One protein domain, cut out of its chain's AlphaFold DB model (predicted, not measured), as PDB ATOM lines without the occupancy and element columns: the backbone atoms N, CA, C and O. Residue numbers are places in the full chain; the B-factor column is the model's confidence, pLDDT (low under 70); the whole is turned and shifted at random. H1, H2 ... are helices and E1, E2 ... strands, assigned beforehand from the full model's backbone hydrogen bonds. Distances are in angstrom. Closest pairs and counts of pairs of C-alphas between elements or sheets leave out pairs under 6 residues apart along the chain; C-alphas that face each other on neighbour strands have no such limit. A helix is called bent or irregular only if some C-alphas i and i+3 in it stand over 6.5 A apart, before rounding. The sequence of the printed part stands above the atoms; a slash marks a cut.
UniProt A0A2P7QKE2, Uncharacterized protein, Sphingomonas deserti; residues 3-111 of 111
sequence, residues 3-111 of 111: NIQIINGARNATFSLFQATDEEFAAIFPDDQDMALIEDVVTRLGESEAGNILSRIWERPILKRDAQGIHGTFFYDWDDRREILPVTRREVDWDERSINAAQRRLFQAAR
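This is residues 3 to 111 of the 111 residues of an uncharacterized protein of Sphingomonas deserti (UniProt A0A2P7QKE2). A small, strongly twisted sheet of four strands has three helices, H1, H2 and H3, gathered round it, while H5, near the end of the chain, sits away from this body at the far end of the long stretch of residues 85 to 100. A second long stretch, residues 59 to 71, loops from H3 back to E4. The 109 printed residues hold, in order, E1, E2, H1, E3, H2, H3, E4, H4 and H5; the mixed sheet runs E2, E1, E4, E3, and the class is mixed, helices and strands. The whole is compact, with a radius of gyration of the C-alphas of 14.3 A and spans of 40 by 32 by 30 A.

E1, residues 3 to 8, and E2, residues 17 to 20, form an antiparallel hairpin, with N 4 and O 18 at 2.8 A. H1, residues 22 to 28, is on the sheet at a height of 7.4 A, over none of its strands, but only just: 2 of its C-alphas fall on E2. E3, residues 35 to 37, and E4, residues 72 to 76, are parallel, with N 75 and O 36 at 2.8 A. E1 and E4 are also parallel, with N 74 and O 5 at 2.8 A. H2, residues 38 to 45, only grazes the sheet. H3, residues 47 to 58, only just touches H2, only at the corner, with 3 pairs of C-alphas within 8 A; the closest are those of Val 42 and Ala 50, 5.7 A apart. E3, H2, H3 and E4 make a strand-helix-strand unit, two parallel neighbour strands joined through helices, with a right-handed crossover. H4, residues 79 to 84, only grazes the sheet, and H5, residues 101 to 110, is not on it. Every O i to N i+4 pair is within hydrogen-bond range in H1 and H2; the counts are 7 of 8 in H3, 5 of 6 in H5 and 0 of 2 in H4, where 2 of 3 O i to N i+3 pairs are.

E1 begins at C-alpha 3 (-20.151, -43.749, 41.712) and is 16.4 A long; E4 is 13.2 A. H3 is 16.1 A long. H4 is irregular, with C-alphas 80 and 83 at 7.8 A. H5, 14.6 A long, ends at C-alpha 110 (-27.388, -24.711, 45.208).

The two C-alphas farthest apart, those of Ser 48 and Ala 101, are 42.4 A apart. The printed part has no cut. The links H3 to E4 and H4 to H5 are long. No printed residue is under 70 in pLDDT.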
ATOM      1  N   ASN A   3     -20.912 -43.661  42.959       98.44
ATOM      2  CA  ASN A   3     -20.151 -43.749  41.712       98.44
ATOM      3  C   ASN A   3     -19.146 -42.594  41.629       98.44
ATOM      4  O   ASN A   3     -19.555 -41.433  41.682       98.44
ATOM      5  N   ILE A   4     -17.870 -42.922  41.451       98.31
ATOM      6  CA  ILE A   4     -16.760 -41.984  41.283       98.31
ATOM      7  C   ILE A   4     -16.273 -42.071  39.840       98.31
ATOM      8  O   ILE A   4     -16.017 -43.167  39.337       98.31
ATOM      9  N   GLN A   5     -16.119 -40.930  39.176       98.31
ATOM     10  CA  GLN A   5     -15.352 -40.854  37.938       98.31
ATOM     11  C   GLN A   5     -13.882 -40.659  38.268       98.31
ATOM     12  O   GLN A   5     -13.551 -39.751  39.021       98.31
ATOM     13  N   ILE A   6     -13.002 -41.473  37.690       97.12
ATOM     14  CA  ILE A   6     -11.561 -41.318  37.890       97.12
ATOM     15  C   ILE A   6     -10.903 -40.895  36.580       97.12
ATOM     16  O   ILE A   6     -11.112 -41.527  35.541       97.12
ATOM     17  N   ILE A   7     -10.140 -39.804  36.644       95.44
ATOM     18  CA  ILE A   7      -9.424 -39.192  35.521       95.44
ATOM     19  C   ILE A   7      -7.941 -39.159  35.883       95.44
ATOM     20  O   ILE A   7      -7.559 -38.543  36.874       95.44
ATOM     21  N   ASN A   8      -7.095 -39.801  35.079       89.94
ATOM     22  CA  ASN A   8      -5.646 -39.721  35.269       89.94
ATOM     23  C   ASN A   8      -5.026 -38.569  34.455       89.94
ATOM     24  O   ASN A   8      -5.660 -37.979  33.576       89.94
ATOM     25  N   GLY A   9      -3.778 -38.227  34.764       85.56
ATOM     26  CA  GLY A   9      -3.047 -37.140  34.120       85.56
ATOM     27  C   GLY A   9      -2.577 -37.452  32.699       85.56
ATOM     28  O   GLY A   9      -2.145 -36.538  31.992       85.56
ATOM     29  N   ALA A  10      -2.667 -38.711  32.258       88.69
ATOM     30  CA  ALA A  10      -2.141 -39.158  30.975       88.69
ATOM     31  C   ALA A  10      -2.945 -38.595  29.790       88.69
ATOM     32  O   ALA A  10      -4.160 -38.425  29.842       88.69
ATOM     33  N   ARG A  11      -2.286 -38.357  28.649       86.69
ATOM     34  CA  ARG A  11      -2.962 -37.851  27.432       86.69
ATOM     35  C   ARG A  11      -4.044 -38.794  26.897       86.69
ATOM     36  O   ARG A  11      -4.971 -38.349  26.230       86.69
ATOM     37  N   ASN A  12      -3.897 -40.087  27.161       88.94
ATOM     38  CA  ASN A  12      -4.852 -41.142  26.835       88.94
ATOM     39  C   ASN A  12      -5.697 -41.546  28.055       88.94
ATOM     40  O   ASN A  12      -6.114 -42.703  28.142       88.94
ATOM     41  N   ALA A  13      -5.916 -40.620  28.996       89.69
ATOM     42  CA  ALA A  13      -6.742 -40.851  30.167       89.69
ATOM     43  C   ALA A  13      -8.076 -41.481  29.784       89.69
ATOM     44  O   ALA A  13      -8.786 -41.020  28.886       89.69
ATOM     45  N   THR A  14      -8.425 -42.537  30.510       90.94
ATOM     46  CA  THR A  14      -9.801 -43.018  30.507       90.94
ATOM     47  C   THR A  14     -10.595 -42.219  31.529       90.94
ATOM     48  O   THR A  14     -10.051 -41.724  32.511       90.94
ATOM     49  N   PHE A  15     -11.897 -42.114  31.297       95.12
ATOM     50  CA  PHE A  15     -12.828 -41.405  32.174       95.12
ATOM     51  C   PHE A  15     -13.699 -42.408  32.928       95.12
ATOM     52  O   PHE A  15     -14.920 -42.259  32.963       95.12
ATOM     53  N   SER A  16     -13.108 -43.511  33.388       96.12
ATOM     54  CA  SER A  16     -13.796 -44.707  33.895       96.12
ATOM     55  C   SER A  16     -14.542 -44.441  35.205       96.12
ATOM     56  O   SER A  16     -14.229 -43.488  35.914       96.12
ATOM     57  N   LEU A  17     -15.577 -45.242  35.487       98.25
ATOM     58  CA  LEU A  17     -16.360 -45.121  36.719       98.25
ATOM     59  C   LEU A  17     -16.111 -46.319  37.628       98.25
ATOM     60  O   LEU A  17     -16.057 -47.453  37.151       98.25
ATOM     61  N   PHE A  18     -16.037 -46.050  38.924       98.44
ATOM     62  CA  PHE A  18     -15.870 -47.044  39.976       98.44
ATOM     63  C   PHE A  18     -16.875 -46.792  41.094       98.44
ATOM     64  O   PHE A  18     -17.378 -45.677  41.243       98.44
ATOM     65  N   GLN A  19     -17.182 -47.823  41.871       98.56
ATOM     66  CA  GLN A  19     -18.087 -47.712  43.007       98.56
ATOM     67  C   GLN A  19     -17.315 -47.737  44.325       98.56
ATOM     68  O   GLN A  19     -16.528 -48.647  44.585       98.56
ATOM     69  N   ALA A  20     -17.607 -46.770  45.184       98.44
ATOM     70  CA  ALA A  20     -17.139 -46.706  46.561       98.44
ATOM     71  C   ALA A  20     -18.291 -46.985  47.536       98.44
ATOM     72  O   ALA A  20     -19.462 -46.716  47.227       98.44
ATOM     73  N   THR A  21     -17.969 -47.513  48.717       98.50
ATOM     74  CA  THR A  21     -18.897 -47.443  49.853       98.50
ATOM     75  C   THR A  21     -19.070 -45.987  50.281       98.50
ATOM     76  O   THR A  21     -18.325 -45.105  49.849       98.50
ATOM     77  N   ASP A  22     -20.079 -45.709  51.100       97.56
ATOM     78  CA  ASP A  22     -20.315 -44.342  51.561       97.56
ATOM     79  C   ASP A  22     -19.167 -43.853  52.474       97.56
ATOM     80  O   ASP A  22     -18.788 -42.687  52.401       97.56
ATOM     81  N   GLU A  23     -18.527 -44.749  53.236       97.81
ATOM     82  CA  GLU A  23     -17.349 -44.449  54.063       97.81
ATOM     83  C   GLU A  23     -16.099 -44.174  53.222       97.81
ATOM     84  O   GLU A  23     -15.394 -43.197  53.464       97.81
ATOM     85  N   GLU A  24     -15.824 -45.009  52.215       98.44
ATOM     86  CA  GLU A  24     -14.704 -44.798  51.290       98.44
ATOM     87  C   GLU A  24     -14.877 -43.492  50.506       98.44
ATOM     88  O   GLU A  24     -13.920 -42.743  50.314       98.44
ATOM     89  N   PHE A  25     -16.110 -43.200  50.079       98.31
ATOM     90  CA  PHE A  25     -16.433 -41.956  49.396       98.31
ATOM     91  C   PHE A  25     -16.193 -40.750  50.311       98.31
ATOM     92  O   PHE A  25     -15.461 -39.846  49.925       98.31
ATOM     93  N   ALA A  26     -16.730 -40.761  51.535       97.50
ATOM     94  CA  ALA A  26     -16.530 -39.679  52.501       97.50
ATOM     95  C   ALA A  26     -15.051 -39.497  52.889       97.50
ATOM     96  O   ALA A  26     -14.601 -38.382  53.149       97.50
ATOM     97  N   ALA A  27     -14.266 -40.579  52.893       97.81
ATOM     98  CA  ALA A  27     -12.831 -40.504  53.126       97.81
ATOM     99  C   ALA A  27     -12.092 -39.789  51.985       97.81
ATOM    100  O   ALA A  27     -11.124 -39.080  52.263       97.81
ATOM    101  N   ILE A  28     -12.524 -39.936  50.728       98.19
ATOM    102  CA  ILE A  28     -11.922 -39.259  49.564       98.19
ATOM    103  C   ILE A  28     -12.428 -37.817  49.435       98.19
ATOM    104  O   ILE A  28     -11.617 -36.919  49.213       98.19
ATOM    105  N   PHE A  29     -13.729 -37.602  49.633       98.12
ATOM    106  CA  PHE A  29     -14.445 -36.344  49.420       98.12
ATOM    107  C   PHE A  29     -15.035 -35.808  50.746       98.12
ATOM    108  O   PHE A  29     -16.225 -36.000  51.014       98.12
ATOM    109  N   PRO A  30     -14.224 -35.186  51.622       96.38
ATOM    110  CA  PRO A  30     -14.714 -34.590  52.868       96.38
ATOM    111  C   PRO A  30     -15.545 -33.328  52.598       96.38
ATOM    112  O   PRO A  30     -15.459 -32.765  51.517       96.38
ATOM    113  N   ASP A  31     -16.301 -32.847  53.589       90.56
ATOM    114  CA  ASP A  31     -16.911 -31.502  53.600       90.56
ATOM    115  C   ASP A  31     -17.709 -31.127  52.330       90.56
ATOM    116  O   ASP A  31     -17.572 -30.027  51.791       90.56
ATOM    117  N   ASP A  32     -18.534 -32.061  51.844       90.69
ATOM    118  CA  ASP A  32     -19.363 -31.923  50.634       90.69
ATOM    119  C   ASP A  32     -18.568 -31.651  49.342       90.69
ATOM    120  O   ASP A  32     -19.074 -31.040  48.401       90.69
ATOM    121  N   GLN A  33     -17.309 -32.087  49.279       96.94
ATOM    122  CA  GLN A  33     -16.510 -32.001  48.060       96.94
ATOM    123  C   GLN A  33     -17.072 -32.895  46.949       96.94
ATOM    124  O   GLN A  33     -17.430 -34.049  47.166       96.94
ATOM    125  N   ASP A  34     -17.055 -32.383  45.719       97.12
ATOM    126  CA  ASP A  34     -17.423 -33.141  44.516       97.12
ATOM    127  C   ASP A  34     -16.178 -33.594  43.740       97.12
ATOM    128  O   ASP A  34     -16.243 -34.419  42.827       97.12
ATOM    129  N   MET A  35     -15.019 -33.022  44.068       97.94
ATOM    130  CA  MET A  35     -13.748 -33.250  43.398       97.94
ATOM    131  C   MET A  35     -12.661 -33.581  44.419       97.94
ATOM    132  O   MET A  35     -12.666 -33.071  45.533       97.94
ATOM    133  N   ALA A  36     -11.698 -34.410  44.039       97.38
ATOM    134  CA  ALA A  36     -10.538 -34.697  44.879       97.38
ATOM    135  C   ALA A  36      -9.311 -34.992  44.016       97.38
ATOM    136  O   ALA A  36      -9.439 -35.513  42.910       97.38
ATOM    137  N   LEU A  37      -8.126 -34.656  44.524       97.00
ATOM    138  CA  LEU A  37      -6.839 -35.002  43.920       97.00
ATOM    139  C   LEU A  37      -6.164 -36.065  44.779       97.00
ATOM    140  O   LEU A  37      -6.238 -35.994  46.009       97.00
ATOM    141  N   ILE A  38      -5.482 -37.026  44.155       96.25
ATOM    142  CA  ILE A  38      -4.730 -38.050  44.888       96.25
ATOM    143  C   ILE A  38      -3.727 -37.427  45.859       96.25
ATOM    144  O   ILE A  38      -3.615 -37.881  46.993       96.25
ATOM    145  N   GLU A  39      -3.060 -36.350  45.459       94.75
ATOM    146  CA  GLU A  39      -2.057 -35.657  46.260       94.75
ATOM    147  C   GLU A  39      -2.671 -35.076  47.548       94.75
ATOM    148  O   GLU A  39      -2.075 -35.174  48.623       94.75
ATOM    149  N   ASP A  40      -3.899 -34.547  47.471       95.25
ATOM    150  CA  ASP A  40      -4.641 -34.023  48.630       95.25
ATOM    151  C   ASP A  40      -5.100 -35.143  49.564       95.25
ATOM    152  O   ASP A  40      -4.995 -35.036  50.789       95.25
ATOM    153  N   VAL A  41      -5.582 -36.247  48.989       97.25
ATOM    154  CA  VAL A  41      -6.029 -37.417  49.753       97.25
ATOM    155  C   VAL A  41      -4.852 -38.070  50.474       97.25
ATOM    156  O   VAL A  41      -4.955 -38.343  51.668       97.25
ATOM    157  N   VAL A  42      -3.717 -38.262  49.797       97.50
ATOM    158  CA  VAL A  42      -2.491 -38.817  50.390       97.50
ATOM    159  C   VAL A  42      -1.939 -37.897  51.476       97.50
ATOM    160  O   VAL A  42      -1.571 -38.380  52.542       97.50
ATOM    161  N   THR A  43      -1.933 -36.579  51.258       96.94
ATOM    162  CA  THR A  43      -1.480 -35.608  52.272       96.94
ATOM    163  C   THR A  43      -2.321 -35.687  53.546       96.94
ATOM    164  O   THR A  43      -1.789 -35.588  54.650       96.94
ATOM    165  N   ARG A  44      -3.637 -35.886  53.405       97.06
ATOM    166  CA  ARG A  44      -4.578 -35.926  54.531       97.06
ATOM    167  C   ARG A  44      -4.637 -37.280  55.240       97.06
ATOM    168  O   ARG A  44      -4.708 -37.306  56.465       97.06
ATOM    169  N   LEU A  45      -4.672 -38.383  54.496       97.75
ATOM    170  CA  LEU A  45      -4.873 -39.736  55.038       97.75
ATOM    171  C   LEU A  45      -3.566 -40.512  55.249       97.75
ATOM    172  O   LEU A  45      -3.543 -41.496  55.984       97.75
ATOM    173  N   GLY A  46      -2.482 -40.081  54.607       98.31
ATOM    174  CA  GLY A  46      -1.256 -40.854  54.472       98.31
ATOM    175  C   GLY A  46      -1.322 -41.853  53.313       98.31
ATOM    176  O   GLY A  46      -2.385 -42.339  52.923       98.31
ATOM    177  N   GLU A  47      -0.151 -42.183  52.766       97.44
ATOM    178  CA  GLU A  47       0.000 -43.043  51.585       97.44
ATOM    179  C   GLU A  47      -0.592 -44.444  51.791       97.44
ATOM    180  O   GLU A  47      -1.304 -44.951  50.925       97.44
ATOM    181  N   SER A  48      -0.358 -45.056  52.957       98.00
ATOM    182  CA  SER A  48      -0.840 -46.412  53.243       98.00
ATOM    183  C   SER A  48      -2.365 -46.499  53.281       98.00
ATOM    184  O   SER A  48      -2.940 -47.407  52.684       98.00
ATOM    185  N   GLU A  49      -3.034 -45.556  53.951       98.19
ATOM    186  CA  GLU A  49      -4.495 -45.582  54.062       98.19
ATOM    187  C   GLU A  49      -5.164 -45.204  52.738       98.19
ATOM    188  O   GLU A  49      -6.090 -45.886  52.296       98.19
ATOM    189  N   ALA A  50      -4.640 -44.188  52.044       98.00
ATOM    190  CA  ALA A  50      -5.107 -43.832  50.708       98.00
ATOM    191  C   ALA A  50      -4.983 -45.019  49.732       98.00
ATOM    192  O   ALA A  50      -5.937 -45.340  49.023       98.00
ATOM    193  N   GLY A  51      -3.847 -45.727  49.740       97.75
ATOM    194  CA  GLY A  51      -3.640 -46.922  48.920       97.75
ATOM    195  C   GLY A  51      -4.613 -48.060  49.254       97.75
ATOM    196  O   GLY A  51      -5.175 -48.683  48.349       97.75
ATOM    197  N   ASN A  52      -4.877 -48.299  50.542       98.25
ATOM    198  CA  ASN A  52      -5.834 -49.316  50.988       98.25
ATOM    199  C   ASN A  52      -7.257 -49.025  50.497       98.25
ATOM    200  O   ASN A  52      -7.923 -49.927  49.990       98.25
ATOM    201  N   ILE A  53      -7.720 -47.779  50.606       98.19
ATOM    202  CA  ILE A  53      -9.047 -47.376  50.122       98.19
ATOM    203  C   ILE A  53      -9.127 -47.523  48.599       98.19
ATOM    204  O   ILE A  53     -10.042 -48.163  48.077       98.19
ATOM    205  N   LEU A  54      -8.143 -46.986  47.874       97.19
ATOM    206  CA  LEU A  54      -8.159 -46.983  46.411       97.19
ATOM    207  C   LEU A  54      -8.068 -48.391  45.824       97.19
ATOM    208  O   LEU A  54      -8.811 -48.698  44.896       97.19
ATOM    209  N   SER A  55      -7.239 -49.270  46.394       97.81
ATOM    210  CA  SER A  55      -7.155 -50.672  45.958       97.81
ATOM    211  C   SER A  55      -8.506 -51.387  46.006       97.81
ATOM    212  O   SER A  55      -8.824 -52.144  45.097       97.81
ATOM    213  N   ARG A  56      -9.353 -51.097  47.003       98.25
ATOM    214  CA  ARG A  56     -10.709 -51.662  47.086       98.25
ATOM    215  C   ARG A  56     -11.645 -51.069  46.036       98.25
ATOM    216  O   ARG A  56     -12.444 -51.805  45.465       98.25
ATOM    217  N   ILE A  57     -11.555 -49.762  45.781       98.19
ATOM    218  CA  ILE A  57     -12.373 -49.075  44.768       98.19
ATOM    219  C   ILE A  57     -12.052 -49.598  43.361       98.19
ATOM    220  O   ILE A  57     -12.971 -49.793  42.562       98.19
ATOM    221  N   TRP A  58     -10.780 -49.888  43.066       97.12
ATOM    222  CA  TRP A  58     -10.354 -50.414  41.765       97.12
ATOM    223  C   TRP A  58     -10.994 -51.754  41.393       97.12
ATOM    224  O   TRP A  58     -11.239 -52.000  40.212       97.12
ATOM    225  N   GLU A  59     -11.365 -52.566  42.381       98.31
ATOM    226  CA  GLU A  59     -12.044 -53.852  42.181       98.31
ATOM    227  C   GLU A  59     -13.544 -53.714  41.851       98.31
ATOM    228  O   GLU A  59     -14.232 -54.714  41.640       98.31
ATOM    229  N   ARG A  60     -14.086 -52.488  41.808       98.25
ATOM    230  CA  ARG A  60     -15.519 -52.223  41.582       98.25
ATOM    231  C   ARG A  60     -15.790 -51.280  40.401       98.25
ATOM    232  O   ARG A  60     -16.417 -50.235  40.592       98.25
ATOM    233  N   PRO A  61     -15.349 -51.602  39.171       98.31
ATOM    234  CA  PRO A  61     -15.723 -50.818  37.999       98.31
ATOM    235  C   PRO A  61     -17.229 -50.932  37.711       98.31
ATOM    236  O   PRO A  61     -17.839 -51.982  37.913       98.31
ATOM    237  N   ILE A  62     -17.823 -49.867  37.171       98.31
ATOM    238  CA  ILE A  62     -19.217 -49.853  36.702       98.31
ATOM    239  C   ILE A  62     -19.320 -49.226  35.307       98.31
ATOM    240  O   ILE A  62     -18.639 -48.250  34.978       98.31
ATOM    241  N   LEU A  63     -20.192 -49.777  34.457       98.00
ATOM    242  CA  LEU A  63     -20.475 -49.183  33.153       98.00
ATOM    243  C   LEU A  63     -21.265 -47.882  33.323       98.00
ATOM    244  O   LEU A  63     -22.214 -47.800  34.093       98.00
ATOM    245  N   LYS A  64     -20.946 -46.871  32.510       97.31
ATOM    246  CA  LYS A  64     -21.627 -45.562  32.559       97.31
ATOM    247  C   LYS A  64     -23.136 -45.641  32.376       97.31
ATOM    248  O   LYS A  64     -23.857 -44.869  32.982       97.31
ATOM    249  N   ARG A  65     -23.591 -46.562  31.526       96.94
ATOM    250  CA  ARG A  65     -25.018 -46.772  31.247       96.94
ATOM    251  C   ARG A  65     -25.780 -47.358  32.439       96.94
ATOM    252  O   ARG A  65     -26.989 -47.197  32.503       96.94
ATOM    253  N   ASP A  66     -25.062 -48.006  33.352       98.00
ATOM    254  CA  ASP A  66     -25.628 -48.626  34.548       98.00
ATOM    255  C   ASP A  66     -25.476 -47.704  35.770       98.00
ATOM    256  O   ASP A  66     -26.204 -47.835  36.755       98.00
ATOM    257  N   ALA A  67     -24.560 -46.733  35.702       97.06
ATOM    258  CA  ALA A  67     -24.357 -45.741  36.744       97.06
ATOM    259  C   ALA A  67     -25.549 -44.772  36.830       97.06
ATOM    260  O   ALA A  67     -25.831 -44.005  35.912       97.06
ATOM    261  N   GLN A  68     -26.216 -44.767  37.981       94.81
ATOM    262  CA  GLN A  68     -27.233 -43.775  38.328       94.81
ATOM    263  C   GLN A  68     -26.546 -42.506  38.854       94.81
ATOM    264  O   GLN A  68     -26.445 -42.294  40.060       94.81
ATOM    265  N   GLY A  69     -26.003 -41.705  37.934       96.06
ATOM    266  CA  GLY A  69     -25.265 -40.478  38.245       96.06
ATOM    267  C   GLY A  69     -23.803 -40.698  38.650       96.06
ATOM    268  O   GLY A  69     -23.348 -41.826  38.873       96.06
ATOM    269  N   ILE A  70     -23.063 -39.591  38.727       97.81
ATOM    270  CA  ILE A  70     -21.675 -39.504  39.194       97.81
ATOM    271  C   ILE A  70     -21.703 -38.596  40.419       97.81
ATOM    272  O   ILE A  70     -22.268 -37.512  40.353       97.81
ATOM    273  N   HIS A  71     -21.147 -39.066  41.530       97.62
ATOM    274  CA  HIS A  71     -21.221 -38.367  42.814       97.62
ATOM    275  C   HIS A  71     -19.937 -37.609  43.133       97.62
ATOM    276  O   HIS A  71     -19.971 -36.695  43.936       97.62
ATOM    277  N   GLY A  72     -18.818 -37.994  42.515       98.00
ATOM    278  CA  GLY A  72     -17.561 -37.276  42.648       98.00
ATOM    279  C   GLY A  72     -16.597 -37.592  41.510       98.00
ATOM    280  O   GLY A  72     -16.699 -38.640  40.862       98.00
ATOM    281  N   THR A  73     -15.661 -36.679  41.271       98.00
ATOM    282  CA  THR A  73     -14.594 -36.815  40.275       98.00
ATOM    283  C   THR A  73     -13.237 -36.807  40.964       98.00
ATOM    284  O   THR A  73     -12.850 -35.832  41.603       98.00
ATOM    285  N   PHE A  74     -12.503 -37.905  40.832       97.81
ATOM    286  CA  PHE A  74     -11.191 -38.083  41.432       97.81
ATOM    287  C   PHE A  74     -10.096 -37.960  40.371       97.81
ATOM    288  O   PHE A  74     -10.119 -38.653  39.350       97.81
ATOM    289  N   PHE A  75      -9.143 -37.069  40.611       96.56
ATOM    290  CA  PHE A  75      -8.051 -36.755  39.704       96.56
ATOM    291  C   PHE A  75      -6.744 -37.383  40.196       96.56
ATOM    292  O   PHE A  75      -6.374 -37.245  41.361       96.56
ATOM    293  N   TYR A  76      -6.043 -38.059  39.291       92.69
ATOM    294  CA  TYR A  76      -4.768 -38.726  39.555       92.69
ATOM    295  C   TYR A  76      -3.661 -38.094  38.712       92.69
ATOM    296  O   TYR A  76      -3.861 -37.960  37.507       92.69
ATOM    297  N   ASP A  77      -2.509 -37.747  39.288       90.88
ATOM    298  CA  ASP A  77      -1.411 -37.041  38.602       90.88
ATOM    299  C   ASP A  77      -1.873 -35.716  37.954       90.88
ATOM    300  O   ASP A  77      -1.653 -35.457  36.766       90.88
ATOM    301  N   TRP A  78      -2.592 -34.898  38.726       91.62
ATOM    302  CA  TRP A  78      -3.178 -33.621  38.278       91.62
ATOM    303  C   TRP A  78      -2.644 -32.411  39.054       91.62
ATOM    304  O   TRP A  78      -3.212 -31.321  38.967       91.62
ATOM    305  N   ASP A  79      -1.557 -32.580  39.806       88.12
ATOM    306  CA  ASP A  79      -0.994 -31.516  40.639       88.12
ATOM    307  C   ASP A  79      -0.601 -30.265  39.828       88.12
ATOM    308  O   ASP A  79      -0.851 -29.139  40.253       88.12
ATOM    309  N   ASP A  80      -0.128 -30.447  38.589       89.56
ATOM    310  CA  ASP A  80       0.199 -29.367  37.643       89.56
ATOM    311  C   ASP A  80      -1.013 -28.519  37.209       89.56
ATOM    312  O   ASP A  80      -0.868 -27.425  36.665       89.56
ATOM    313  N   ARG A  81      -2.223 -29.028  37.452       89.06
ATOM    314  CA  ARG A  81      -3.516 -28.439  37.085       89.06
ATOM    315  C   ARG A  81      -4.375 -28.107  38.301       89.06
ATOM    316  O   ARG A  81      -5.513 -27.665  38.148       89.06
ATOM    317  N   ARG A  82      -3.834 -28.275  39.509       91.06
ATOM    318  CA  ARG A  82      -4.499 -28.032  40.795       91.06
ATOM    319  C   ARG A  82      -5.215 -26.686  40.868       91.06
ATOM    320  O   ARG A  82      -6.327 -26.634  41.394       91.06
ATOM    321  N   GLU A  83      -4.574 -25.633  40.364       90.75
ATOM    322  CA  GLU A  83      -5.060 -24.246  40.416       90.75
ATOM    323  C   GLU A  83      -6.263 -23.982  39.499       90.75
ATOM    324  O   GLU A  83      -6.947 -22.975  39.655       90.75
ATOM    325  N   ILE A  84      -6.542 -24.880  38.548       91.12
ATOM    326  CA  ILE A  84      -7.703 -24.763  37.656       91.12
ATOM    327  C   ILE A  84      -8.993 -25.112  38.405       91.12
ATOM    328  O   ILE A  84     -10.050 -24.569  38.097       91.12
ATOM    329  N   LEU A  85      -8.918 -26.027  39.369       93.69
ATOM    330  CA  LEU A  85     -10.070 -26.497  40.130       93.69
ATOM    331  C   LEU A  85     -10.434 -25.502  41.249       93.69
ATOM    332  O   LEU A  85      -9.537 -24.882  41.825       93.69
ATOM    333  N   PRO A  86     -11.718 -25.395  41.640       95.06
ATOM    334  CA  PRO A  86     -12.120 -24.601  42.799       95.06
ATOM    335  C   PRO A  86     -11.352 -25.013  44.058       95.06
ATOM    336  O   PRO A  86     -11.169 -26.206  44.311       95.06
ATOM    337  N   VAL A  87     -10.942 -24.041  44.879       93.88
ATOM    338  CA  VAL A  87     -10.199 -24.297  46.133       93.88
ATOM    339  C   VAL A  87     -11.001 -25.182  47.089       93.88
ATOM    340  O   VAL A  87     -10.443 -26.055  47.743       93.88
ATOM    341  N   THR A  88     -12.319 -24.989  47.132       95.19
ATOM    342  CA  THR A  88     -13.249 -25.774  47.954       95.19
ATOM    343  C   THR A  88     -13.486 -27.181  47.422       95.19
ATOM    344  O   THR A  88     -14.094 -27.979  48.118       95.19
ATOM    345  N   ARG A  89     -13.057 -27.479  46.185       96.56
ATOM    346  CA  ARG A  89     -13.339 -28.721  45.450       96.56
ATOM    347  C   ARG A  89     -14.828 -29.060  45.274       96.56
ATOM    348  O   ARG A  89     -15.157 -30.181  44.892       96.56
ATOM    349  N   ARG A  90     -15.724 -28.098  45.483       96.75
ATOM    350  CA  ARG A  90     -17.150 -28.244  45.166       96.75
ATOM    351  C   ARG A  90     -17.408 -27.796  43.736       96.75
ATOM    352  O   ARG A  90     -16.860 -26.787  43.289       96.75
ATOM    353  N   GLU A  91     -18.249 -28.521  43.011       95.31
ATOM    354  CA  GLU A  91     -18.602 -28.199  41.626       95.31
ATOM    355  C   GLU A  91     -19.336 -26.854  41.555       95.31
ATOM    356  O   GLU A  91     -19.076 -26.022  40.687       95.31
ATOM    357  N   VAL A  92     -20.190 -26.569  42.535       96.69
ATOM    358  CA  VAL A  92     -20.948 -25.311  42.587       96.69
ATOM    359  C   VAL A  92     -20.070 -24.063  42.754       96.69
ATOM    360  O   VAL A  92     -20.543 -22.945  42.541       96.69
ATOM    361  N   ASP A  93     -18.786 -24.224  43.078       96.44
ATOM    362  CA  ASP A  93     -17.837 -23.131  43.307       96.44
ATOM    363  C   ASP A  93     -16.936 -22.828  42.097       96.44
ATOM    364  O   ASP A  93     -16.001 -22.033  42.209       96.44
ATOM    365  N   TRP A  94     -17.213 -23.408  40.922       95.94
ATOM    366  CA  TRP A  94     -16.545 -23.020  39.675       95.94
ATOM    367  C   TRP A  94     -16.618 -21.507  39.411       95.94
ATOM    368  O   TRP A  94     -17.650 -20.863  39.629       95.94
ATOM    369  N   ASP A  95     -15.522 -20.952  38.875       94.50
ATOM    370  CA  ASP A  95     -15.490 -19.579  38.364       94.50
ATOM    371  C   ASP A  95     -16.593 -19.414  37.313       94.50
ATOM    372  O   ASP A  95     -16.669 -20.170  36.340       94.50
ATOM    373  N   GLU A  96     -17.447 -18.405  37.492       94.69
ATOM    374  CA  GLU A  96     -18.577 -18.161  36.602       94.69
ATOM    375  C   GLU A  96     -18.141 -17.972  35.142       94.69
ATOM    376  O   GLU A  96     -18.893 -18.311  34.225       94.69
ATOM    377  N   ARG A  97     -16.922 -17.481  34.893       94.81
ATOM    378  CA  ARG A  97     -16.355 -17.318  33.544       94.81
ATOM    379  C   ARG A  97     -16.076 -18.653  32.851       94.81
ATOM    380  O   ARG A  97     -16.084 -18.694  31.624       94.81
ATOM    381  N   SER A  98     -15.891 -19.724  33.617       95.12
ATOM    382  CA  SER A  98     -15.585 -21.075  33.127       95.12
ATOM    383  C   SER A  98     -16.830 -21.924  32.856       95.12
ATOM    384  O   SER A  98     -16.717 -23.019  32.312       95.12
ATOM    385  N   ILE A  99     -18.020 -21.435  33.213       96.50
ATOM    386  CA  ILE A  99     -19.284 -22.171  33.094       96.50
ATOM    387  C   ILE A  99     -20.314 -21.400  32.268       96.50
ATOM    388  O   ILE A  99     -20.290 -20.172  32.169       96.50
ATOM    389  N   ASN A 100     -21.247 -22.125  31.654       97.75
ATOM    390  CA  ASN A 100     -22.286 -21.518  30.827       97.75
ATOM    391  C   ASN A 100     -23.437 -20.920  31.669       97.75
ATOM    392  O   ASN A 100     -23.560 -21.147  32.872       97.75
ATOM    393  N   ALA A 101     -24.334 -20.166  31.025       98.06
ATOM    394  CA  ALA A 101     -25.437 -19.484  31.708       98.06
ATOM    395  C   ALA A 101     -26.470 -20.422  32.374       98.06
ATOM    396  O   ALA A 101     -27.213 -19.984  33.251       98.06
ATOM    397  N   ALA A 102     -26.576 -21.687  31.952       98.06
ATOM    398  CA  ALA A 102     -27.448 -22.662  32.608       98.06
ATOM    399  C   ALA A 102     -26.812 -23.187  33.901       98.06
ATOM    400  O   ALA A 102     -27.475 -23.202  34.934       98.06
ATOM    401  N   GLN A 103     -25.517 -23.517  33.859       97.75
ATOM    402  CA  GLN A 103     -24.746 -23.926  35.034       97.75
ATOM    403  C   GLN A 103     -24.724 -22.831  36.100       97.75
ATOM    404  O   GLN A 103     -25.015 -23.119  37.251       97.75
ATOM    405  N   ARG A 104     -24.490 -21.562  35.723       97.19
ATOM    406  CA  ARG A 104     -24.514 -20.438  36.683       97.19
ATOM    407  C   ARG A 104     -25.820 -20.381  37.470       97.19
ATOM    408  O   ARG A 104     -25.792 -20.287  38.688       97.19
ATOM    409  N   ARG A 105     -26.961 -20.486  36.777       97.56
ATOM    410  CA  ARG A 105     -28.286 -20.471  37.416       97.56
ATOM    411  C   ARG A 105     -28.479 -21.649  38.368       97.56
ATOM    412  O   ARG A 105     -29.014 -21.454  39.451       97.56
ATOM    413  N   LEU A 106     -28.049 -22.846  37.966       97.44
ATOM    414  CA  LEU A 106     -28.122 -24.035  38.813       97.44
ATOM    415  C   LEU A 106     -27.240 -23.888  40.060       97.44
ATOM    416  O   LEU A 106     -27.720 -24.079  41.170       97.44
ATOM    417  N   PHE A 107     -25.974 -23.510  39.883       96.38
ATOM    418  CA  PHE A 107     -24.999 -23.436  40.971       96.38
ATOM    419  C   PHE A 107     -25.324 -22.315  41.958       96.38
ATOM    420  O   PHE A 107     -25.219 -22.522  43.157       96.38
ATOM    421  N   GLN A 108     -25.808 -21.161  41.491       94.62
ATOM    422  CA  GLN A 108     -26.262 -20.080  42.375       94.62
ATOM    423  C   GLN A 108     -27.442 -20.490  43.267       94.62
ATOM    424  O   GLN A 108     -27.540 -20.006  44.387       94.62
ATOM    425  N   ALA A 109     -28.324 -21.376  42.793       94.19
ATOM    426  CA  ALA A 109     -29.451 -21.877  43.582       94.19
ATOM    427  C   ALA A 109     -29.061 -22.983  44.581       94.19
ATOM    428  O   ALA A 109     -29.852 -23.296  45.466       94.19
ATOM    429  N   ALA A 110     -27.883 -23.589  44.411       89.94
ATOM    430  CA  ALA A 110     -27.388 -24.711  45.208       89.94
ATOM    431  C   ALA A 110     -26.268 -24.322  46.197       89.94
ATOM    432  O   ALA A 110     -25.760 -25.193  46.900       89.94
ATOM    433  N   ARG A 111     -25.865 -23.043  46.218       83.62
ATOM    434  CA  ARG A 111     -24.878 -22.479  47.152       83.62
ATOM    435  C   ARG A 111     -25.483 -22.125  48.506       83.62
ATOM    436  O   ARG A 111     -26.676 -21.753  48.544       83.62
TER     437      ARG A 111